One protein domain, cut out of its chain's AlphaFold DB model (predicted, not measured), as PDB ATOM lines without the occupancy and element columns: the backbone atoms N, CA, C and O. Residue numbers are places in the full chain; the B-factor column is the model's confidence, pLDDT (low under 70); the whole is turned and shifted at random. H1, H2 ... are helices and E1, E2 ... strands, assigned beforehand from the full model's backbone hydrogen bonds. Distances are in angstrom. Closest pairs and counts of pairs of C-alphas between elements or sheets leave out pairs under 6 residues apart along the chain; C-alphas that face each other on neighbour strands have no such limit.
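Overview. This is residues 2 to 59 of the 401 residues of the protein "EMC1 protein" of Symbiodinium sp. KB8 (UniProt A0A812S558). A narrow, strongly twisted sheet of three strands, E1, E2 and E3, makes one end of an elongated shape, and one short helix, H1, lies off the sheet at the other end. The long link between E2 and E3 loops out from the sheet toward the helix's end and comes back. The printed part has 58 residues, with one named helix and three named strands in the order H1, E1, E2, E3; the class is mixed, helices and strands. The sheet's order is E1, E2, E3, all antiparallel. The whole is loose, with a radius of gyration of the C-alphas of 13.7 A and spans of 41 by 21 by 14 A.

Along the chain. H1 is residues 6 to 15, 14.2 A long, beginning at C-alpha 6 at (-51.794, -19.214, -22.982). E1 is residues 20 to 24, 13.8 A. E2 is residues 31 to 37, 19.7 A. E3, residues 51 to 58, is 19.6 A and ends at C-alpha 58 at (-17.538, -3.221, -17.917).

Arrangement. E1, E2 and E3 form a meander, each strand the antiparallel neighbour of the one before. E1 and E2 are a hairpin at 152 degrees, with N 35 and O 21 2.8 A apart. E2 and E3 are a hairpin at 157 degrees, with N 32 and O 57 2.8 A apart. E3 bends by 59 degrees at residue 54. H1 is not on the sheet and is apart from E2 and E3; every O i to N i+4 pair in it is within hydrogen-bond range.

Size, cuts and confidence. The C-alphas farthest apart, Pro 6 and Ser 59, are 41.3 A apart. The printed part has no cut. The link from E2 to E3, residues 38 to 50, is long. Mean pLDDT of the printed part is 73.0, and residues 2 to 4, 26 to 30, 39 to 49 and 59 are under 70.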
ATOM      1  N   ALA A   2     -42.796 -24.504 -29.987       44.28
ATOM      2  CA  ALA A   2     -44.169 -24.790 -29.560       44.28
ATOM      3  C   ALA A   2     -44.829 -23.474 -29.103       44.28
ATOM      4  O   ALA A   2     -44.140 -22.680 -28.454       44.28
ATOM      5  N   PRO A   3     -46.102 -23.196 -29.444       52.91
ATOM      6  CA  PRO A   3     -46.765 -22.001 -28.943       52.91
ATOM      7  C   PRO A   3     -46.800 -22.091 -27.417       52.91
ATOM      8  O   PRO A   3     -47.239 -23.102 -26.863       52.91
ATOM      9  N   ALA A   4     -46.285 -21.062 -26.739       60.94
ATOM     10  CA  ALA A   4     -46.368 -20.979 -25.290       60.94
ATOM     11  C   ALA A   4     -47.835 -21.160 -24.885       60.94
ATOM     12  O   ALA A   4     -48.719 -20.505 -25.442       60.94
ATOM     13  N   LEU A   5     -48.095 -22.076 -23.948       73.38
ATOM     14  CA  LEU A   5     -49.427 -22.256 -23.380       73.38
ATOM     15  C   LEU A   5     -49.969 -20.874 -22.969       73.38
ATOM     16  O   LEU A   5     -49.226 -20.107 -22.351       73.38
ATOM     17  N   PRO A   6     -51.236 -20.539 -23.267       75.38
ATOM     18  CA  PRO A   6     -51.794 -19.214 -22.982       75.38
ATOM     19  C   PRO A   6     -51.652 -18.809 -21.504       75.38
ATOM     20  O   PRO A   6     -51.483 -17.632 -21.200       75.38
ATOM     21  N   ALA A   7     -51.618 -19.786 -20.590       79.00
ATOM     22  CA  ALA A   7     -51.331 -19.571 -19.173       79.00
ATOM     23  C   ALA A   7     -49.904 -19.047 -18.901       79.00
ATOM     24  O   ALA A   7     -49.727 -18.135 -18.098       79.00
ATOM     25  N   VAL A   8     -48.887 -19.582 -19.586       80.31
ATOM     26  CA  VAL A   8     -47.486 -19.140 -19.448       80.31
ATOM     27  C   VAL A   8     -47.322 -17.731 -20.002       80.31
ATOM     28  O   VAL A   8     -46.674 -16.892 -19.386       80.31
ATOM     29  N   ALA A   9     -47.955 -17.451 -21.137       74.94
ATOM     30  CA  ALA A   9     -47.948 -16.125 -21.729       74.94
ATOM     31  C   ALA A   9     -48.588 -15.063 -20.821       74.94
ATOM     32  O   ALA A   9     -48.004 -14.001 -20.613       74.94
ATOM     33  N   ALA A  10     -49.746 -15.373 -20.229       78.06
ATOM     34  CA  ALA A  10     -50.398 -14.497 -19.259       78.06
ATOM     35  C   ALA A  10     -49.519 -14.271 -18.016       78.06
ATOM     36  O   ALA A  10     -49.385 -13.138 -17.555       78.06
ATOM     37  N   ALA A  11     -48.860 -15.320 -17.509       81.75
ATOM     38  CA  ALA A  11     -47.932 -15.205 -16.386       81.75
ATOM     39  C   ALA A  11     -46.729 -14.305 -16.721       81.75
ATOM     40  O   ALA A  11     -46.396 -13.412 -15.942       81.75
ATOM     41  N   ILE A  12     -46.118 -14.475 -17.899       79.38
ATOM     42  CA  ILE A  12     -45.026 -13.612 -18.372       79.38
ATOM     43  C   ILE A  12     -45.511 -12.166 -18.504       79.38
ATOM     44  O   ILE A  12     -44.813 -11.260 -18.069       79.38
ATOM     45  N   GLN A  13     -46.713 -11.924 -19.030       77.50
ATOM     46  CA  GLN A  13     -47.248 -10.568 -19.181       77.50
ATOM     47  C   GLN A  13     -47.406  -9.840 -17.834       77.50
ATOM     48  O   GLN A  13     -47.154  -8.635 -17.756       77.50
ATOM     49  N   VAL A  14     -47.776 -10.558 -16.771       80.94
ATOM     50  CA  VAL A  14     -47.863 -10.003 -15.409       80.94
ATOM     51  C   VAL A  14     -46.471  -9.804 -14.800       80.94
ATOM     52  O   VAL A  14     -46.202  -8.765 -14.199       80.94
ATOM     53  N   LEU A  15     -45.566 -10.771 -14.980       81.50
ATOM     54  CA  LEU A  15     -44.273 -10.821 -14.287       81.50
ATOM     55  C   LEU A  15     -43.105 -10.194 -15.059       81.50
ATOM     56  O   LEU A  15     -42.013 -10.071 -14.512       81.50
ATOM     57  N   GLN A  16     -43.295  -9.757 -16.305       76.81
ATOM     58  CA  GLN A  16     -42.222  -9.273 -17.190       76.81
ATOM     59  C   GLN A  16     -41.334  -8.183 -16.574       76.81
ATOM     60  O   GLN A  16     -40.138  -8.142 -16.840       76.81
ATOM     61  N   ARG A  17     -41.881  -7.323 -15.702       74.44
ATOM     62  CA  ARG A  17     -41.101  -6.275 -15.018       74.44
ATOM     63  C   ARG A  17     -40.130  -6.824 -13.966       74.44
ATOM     64  O   ARG A  17     -39.159  -6.149 -13.636       74.44
ATOM     65  N   GLN A  18     -40.399  -8.017 -13.441       76.88
ATOM     66  CA  GLN A  18     -39.578  -8.697 -12.440       76.88
ATOM     67  C   GLN A  18     -38.535  -9.624 -13.074       76.88
ATOM     68  O   GLN A  18     -37.560  -9.987 -12.419       76.88
ATOM     69  N   ILE A  19     -38.707  -9.994 -14.348       77.69
ATOM     70  CA  ILE A  19     -37.763 -10.862 -15.051       77.69
ATOM     71  C   ILE A  19     -36.596 -10.026 -15.568       77.69
ATOM     72  O   ILE A  19     -36.752  -9.128 -16.398       77.69
ATOM     73  N   ILE A  20     -35.406 -10.360 -15.079       80.00
ATOM     74  CA  ILE A  20     -34.157  -9.703 -15.445       80.00
ATOM     75  C   ILE A  20     -33.192 -10.785 -15.901       80.00
ATOM     76  O   ILE A  20     -32.958 -11.762 -15.190       80.00
ATOM     77  N   ALA A  21     -32.633 -10.598 -17.088       81.31
ATOM     78  CA  ALA A  21     -31.563 -11.434 -17.603       81.31
ATOM     79  C   ALA A  21     -30.262 -10.635 -17.607       81.31
ATOM     80  O   ALA A  21     -30.266  -9.407 -17.632       81.31
ATOM     81  N   HIS A  22     -29.136 -11.327 -17.595       80.25
ATOM     82  CA  HIS A  22     -27.840 -10.713 -17.833       80.25
ATOM     83  C   HIS A  22     -27.053 -11.608 -18.772       80.25
ATOM     84  O   HIS A  22     -27.126 -12.832 -18.681       80.25
ATOM     85  N   VAL A  23     -26.335 -10.993 -19.702       78.38
ATOM     86  CA  VAL A  23     -25.576 -11.707 -20.727       78.38
ATOM     87  C   VAL A  23     -24.244 -10.998 -20.918       78.38
ATOM     88  O   VAL A  23     -24.158  -9.768 -20.836       78.38
ATOM     89  N   GLN A  24     -23.194 -11.774 -21.161       75.69
ATOM     90  CA  GLN A  24     -21.918 -11.224 -21.594       75.69
ATOM     91  C   GLN A  24     -22.093 -10.549 -22.960       75.69
ATOM     92  O   GLN A  24     -22.736 -11.087 -23.861       75.69
ATOM     93  N   HIS A  25     -21.552  -9.346 -23.113       70.88
ATOM     94  CA  HIS A  25     -21.750  -8.551 -24.316       70.88
ATOM     95  C   HIS A  25     -21.158  -9.276 -25.538       70.88
ATOM     96  O   HIS A  25     -19.960  -9.569 -25.543       70.88
ATOM     97  N   PRO A  26     -21.936  -9.499 -26.614       62.28
ATOM     98  CA  PRO A  26     -21.529 -10.371 -27.720       62.28
ATOM     99  C   PRO A  26     -20.303  -9.857 -28.483       62.28
ATOM    100  O   PRO A  26     -19.509 -10.640 -28.987       62.28
ATOM    101  N   THR A  27     -20.127  -8.535 -28.563       65.12
ATOM    102  CA  THR A  27     -19.018  -7.908 -29.307       65.12
ATOM    103  C   THR A  27     -17.926  -7.296 -28.425       65.12
ATOM    104  O   THR A  27     -16.979  -6.715 -28.948       65.12
ATOM    105  N   ARG A  28     -18.047  -7.378 -27.091       65.38
ATOM    106  CA  ARG A  28     -17.072  -6.803 -26.150       65.38
ATOM    107  C   ARG A  28     -16.763  -7.818 -25.052       65.38
ATOM    108  O   ARG A  28     -17.507  -7.862 -24.069       65.38
ATOM    109  N   PRO A  29     -15.689  -8.616 -25.193       61.94
ATOM    110  CA  PRO A  29     -15.270  -9.515 -24.128       61.94
ATOM    111  C   PRO A  29     -15.016  -8.684 -22.862       61.94
ATOM    112  O   PRO A  29     -14.189  -7.777 -22.853       61.94
ATOM    113  N   GLY A  30     -15.832  -8.923 -21.834       66.06
ATOM    114  CA  GLY A  30     -15.726  -8.278 -20.525       66.06
ATOM    115  C   GLY A  30     -16.640  -7.108 -20.217       66.06
ATOM    116  O   GLY A  30     -16.518  -6.491 -19.155       66.06
ATOM    117  N   ALA A  31     -17.611  -6.848 -21.087       75.81
ATOM    118  CA  ALA A  31     -18.808  -6.116 -20.700       75.81
ATOM    119  C   ALA A  31     -19.941  -7.096 -20.358       75.81
ATOM    120  O   ALA A  31     -20.145  -8.092 -21.049       75.81
ATOM    121  N   LEU A  32     -20.689  -6.793 -19.303       82.69
ATOM    122  CA  LEU A  32     -21.917  -7.465 -18.896       82.69
ATOM    123  C   LEU A  32     -23.088  -6.522 -19.134       82.69
ATOM    124  O   LEU A  32     -23.029  -5.344 -18.772       82.69
ATOM    125  N   VAL A  33     -24.146  -7.042 -19.742       86.19
ATOM    126  CA  VAL A  33     -25.356  -6.282 -20.044       86.19
ATOM    127  C   VAL A  33     -26.518  -6.883 -19.275       86.19
ATOM    128  O   VAL A  33     -26.777  -8.080 -19.386       86.19
ATOM    129  N   GLY A  34     -27.223  -6.048 -18.517       85.94
ATOM    130  CA  GLY A  34     -28.498  -6.394 -17.907       85.94
ATOM    131  C   GLY A  34     -29.644  -6.108 -18.863       85.94
ATOM    132  O   GLY A  34     -29.823  -4.974 -19.309       85.94
ATOM    133  N   LEU A  35     -30.452  -7.118 -19.149       86.31
ATOM    134  CA  LEU A  35     -31.601  -7.066 -20.040       86.31
ATOM    135  C   LEU A  35     -32.900  -7.123 -19.230       86.31
ATOM    136  O   LEU A  35     -33.038  -7.925 -18.303       86.31
ATOM    137  N   ARG A  36     -33.877  -6.305 -19.614       83.94
ATOM    138  CA  ARG A  36     -35.248  -6.338 -19.086       83.94
ATOM    139  C   ARG A  36     -36.236  -6.395 -20.235       83.94
ATOM    140  O   ARG A  36     -35.925  -5.926 -21.323       83.94
ATOM    141  N   PHE A  37     -37.423  -6.945 -20.010       80.81
ATOM    142  CA  PHE A  37     -38.488  -6.823 -21.004       80.81
ATOM    143  C   PHE A  37     -38.845  -5.346 -21.219       80.81
ATOM    144  O   PHE A  37     -38.918  -4.575 -20.257       80.81
ATOM    145  N   SER A  38     -39.031  -4.957 -22.483       70.25
ATOM    146  CA  SER A  38     -39.544  -3.631 -22.841       70.25
ATOM    147  C   SER A  38     -40.961  -3.421 -22.283       70.25
ATOM    148  O   SER A  38     -41.566  -4.358 -21.769       70.25
ATOM    149  N   GLU A  39     -41.491  -2.195 -22.361       63.28
ATOM    150  CA  GLU A  39     -42.808  -1.828 -21.811       63.28
ATOM    151  C   GLU A  39     -43.917  -2.867 -22.078       63.28
ATOM    152  O   GLU A  39     -43.888  -3.518 -23.127       63.28
ATOM    153  N   PRO A  40     -44.915  -3.005 -21.175       55.44
ATOM    154  CA  PRO A  40     -45.945  -4.034 -21.271       55.44
ATOM    155  C   PRO A  40     -46.765  -3.895 -22.559       55.44
ATOM    156  O   PRO A  40     -47.770  -3.188 -22.592       55.44
ATOM    157  N   GLN A  41     -46.378  -4.578 -23.633       55.06
ATOM    158  CA  GLN A  41     -47.264  -4.761 -24.776       55.06
ATOM    159  C   GLN A  41     -48.218  -5.916 -24.475       55.06
ATOM    160  O   GLN A  41     -47.846  -6.908 -23.843       55.06
ATOM    161  N   ALA A  42     -49.477  -5.771 -24.891       53.94
ATOM    162  CA  ALA A  42     -50.448  -6.849 -24.794       53.94
ATOM    163  C   ALA A  42     -49.913  -8.060 -25.567       53.94
ATOM    164  O   ALA A  42     -49.616  -7.950 -26.757       53.94
ATOM    165  N   PHE A  43     -49.762  -9.197 -24.885       52.75
ATOM    166  CA  PHE A  43     -49.275 -10.420 -25.505       52.75
ATOM    167  C   PHE A  43     -50.284 -10.873 -26.568       52.75
ATOM    168  O   PHE A  43     -51.348 -11.406 -26.257       52.75
ATOM    169  N   THR A  44     -49.962 -10.644 -27.835       55.56
ATOM    170  CA  THR A  44     -50.624 -11.292 -28.967       55.56
ATOM    171  C   THR A  44     -49.671 -12.347 -29.510       55.56
ATOM    172  O   THR A  44     -48.458 -12.144 -29.517       55.56
ATOM    173  N   SER A  45     -50.193 -13.484 -29.980       55.62
ATOM    174  CA  SER A  45     -49.391 -14.599 -30.522       55.62
ATOM    175  C   SER A  45     -48.461 -14.206 -31.684       55.62
ATOM    176  O   SER A  45     -47.629 -15.012 -32.096       55.62
ATOM    177  N   SER A  46     -48.592 -12.983 -32.204       56.94
ATOM    178  CA  SER A  46     -47.828 -12.412 -33.309       56.94
ATOM    179  C   SER A  46     -46.718 -11.431 -32.901       56.94
ATOM    180  O   SER A  46     -45.975 -11.005 -33.781       56.94
ATOM    181  N   SER A  47     -46.594 -11.042 -31.625       61.94
ATOM    182  CA  SER A  47     -45.611 -10.032 -31.189       61.94
ATOM    183  C   SER A  47     -44.439 -10.695 -30.452       61.94
ATOM    184  O   SER A  47     -44.665 -11.346 -29.429       61.94
ATOM    185  N   PRO A  48     -43.188 -10.580 -30.940       66.56
ATOM    186  CA  PRO A  48     -42.042 -11.183 -30.270       66.56
ATOM    187  C   PRO A  48     -41.767 -10.487 -28.932       66.56
ATOM    188  O   PRO A  48     -41.846  -9.264 -28.826       66.56
ATOM    189  N   LEU A  49     -41.399 -11.266 -27.913       69.38
ATOM    190  CA  LEU A  49     -40.886 -10.728 -26.656       69.38
ATOM    191  C   LEU A  49     -39.529 -10.066 -26.916       69.38
ATOM    192  O   LEU A  49     -38.567 -10.745 -27.281       69.38
ATOM    193  N   VAL A  50     -39.453  -8.752 -26.721       77.25
ATOM    194  CA  VAL A  50     -38.213  -7.987 -26.881       77.25
ATOM    195  C   VAL A  50     -37.679  -7.616 -25.504       77.25
ATOM    196  O   VAL A  50     -38.387  -7.046 -24.672       77.25
ATOM    197  N   MET A  51     -36.415  -7.948 -25.258       82.00
ATOM    198  CA  MET A  51     -35.685  -7.433 -24.105       82.00
ATOM    199  C   MET A  51     -34.827  -6.249 -24.547       82.00
ATOM    200  O   MET A  51     -34.146  -6.323 -25.570       82.00
ATOM    201  N   SER A  52     -34.857  -5.167 -23.780       84.25
ATOM    202  CA  SER A  52     -33.993  -4.006 -23.957       84.25
ATOM    203  C   SER A  52     -32.887  -3.986 -22.905       84.25
ATOM    204  O   SER A  52     -33.015  -4.527 -21.802       84.25
ATOM    205  N   GLU A  53     -31.773  -3.353 -23.259       86.69
ATOM    206  CA  GLU A  53     -30.688  -3.075 -22.327       86.69
ATOM    207  C   GLU A  53     -31.166  -2.111 -21.235       86.69
ATOM    208  O   GLU A  53     -31.713  -1.046 -21.516       86.69
ATOM    209  N   SER A  54     -30.967  -2.512 -19.982       85.56
ATOM    210  CA  SER A  54     -31.334  -1.742 -18.791       85.56
ATOM    211  C   SER A  54     -30.119  -1.124 -18.105       85.56
ATOM    212  O   SER A  54     -30.185   0.007 -17.635       85.56
ATOM    213  N   TRP A  55     -29.007  -1.853 -18.064       87.25
ATOM    214  CA  TRP A  55     -27.744  -1.391 -17.510       87.25
ATOM    215  C   TRP A  55     -26.580  -2.126 -18.168       87.25
ATOM    216  O   TRP A  55     -26.734  -3.214 -18.730       87.25
ATOM    217  N   ARG A  56     -25.394  -1.532 -18.051       86.81
ATOM    218  CA  ARG A  56     -24.138  -2.091 -18.541       86.81
ATOM    219  C   ARG A  56     -23.059  -1.927 -17.493       86.81
ATOM    220  O   ARG A  56     -22.885  -0.838 -16.956       86.81
ATOM    221  N   ALA A  57     -22.302  -2.988 -17.271       82.12
ATOM    222  CA  ALA A  57     -21.074  -2.950 -16.500       82.12
ATOM    223  C   ALA A  57     -19.915  -3.422 -17.373       82.12
ATOM    224  O   ALA A  57     -20.045  -4.377 -18.130       82.12
ATOM    225  N   SER A  58     -18.766  -2.772 -17.266       78.19
ATOM    226  CA  SER A  58     -17.538  -3.221 -17.917       78.19
ATOM    227  C   SER A  58     -16.371  -3.132 -16.953       78.19
ATOM    228  O   SER A  58     -16.391  -2.341 -16.002       78.19
ATOM    229  N   SER A  59     -15.336  -3.925 -17.221       69.75
ATOM    230  CA  SER A  59     -14.057  -3.734 -16.549       69.75
ATOM    231  C   SER A  59     -13.565  -2.297 -16.783       69.75
ATOM    232  O   SER A  59     -13.599  -1.827 -17.925       69.75
TER     233      SER A  59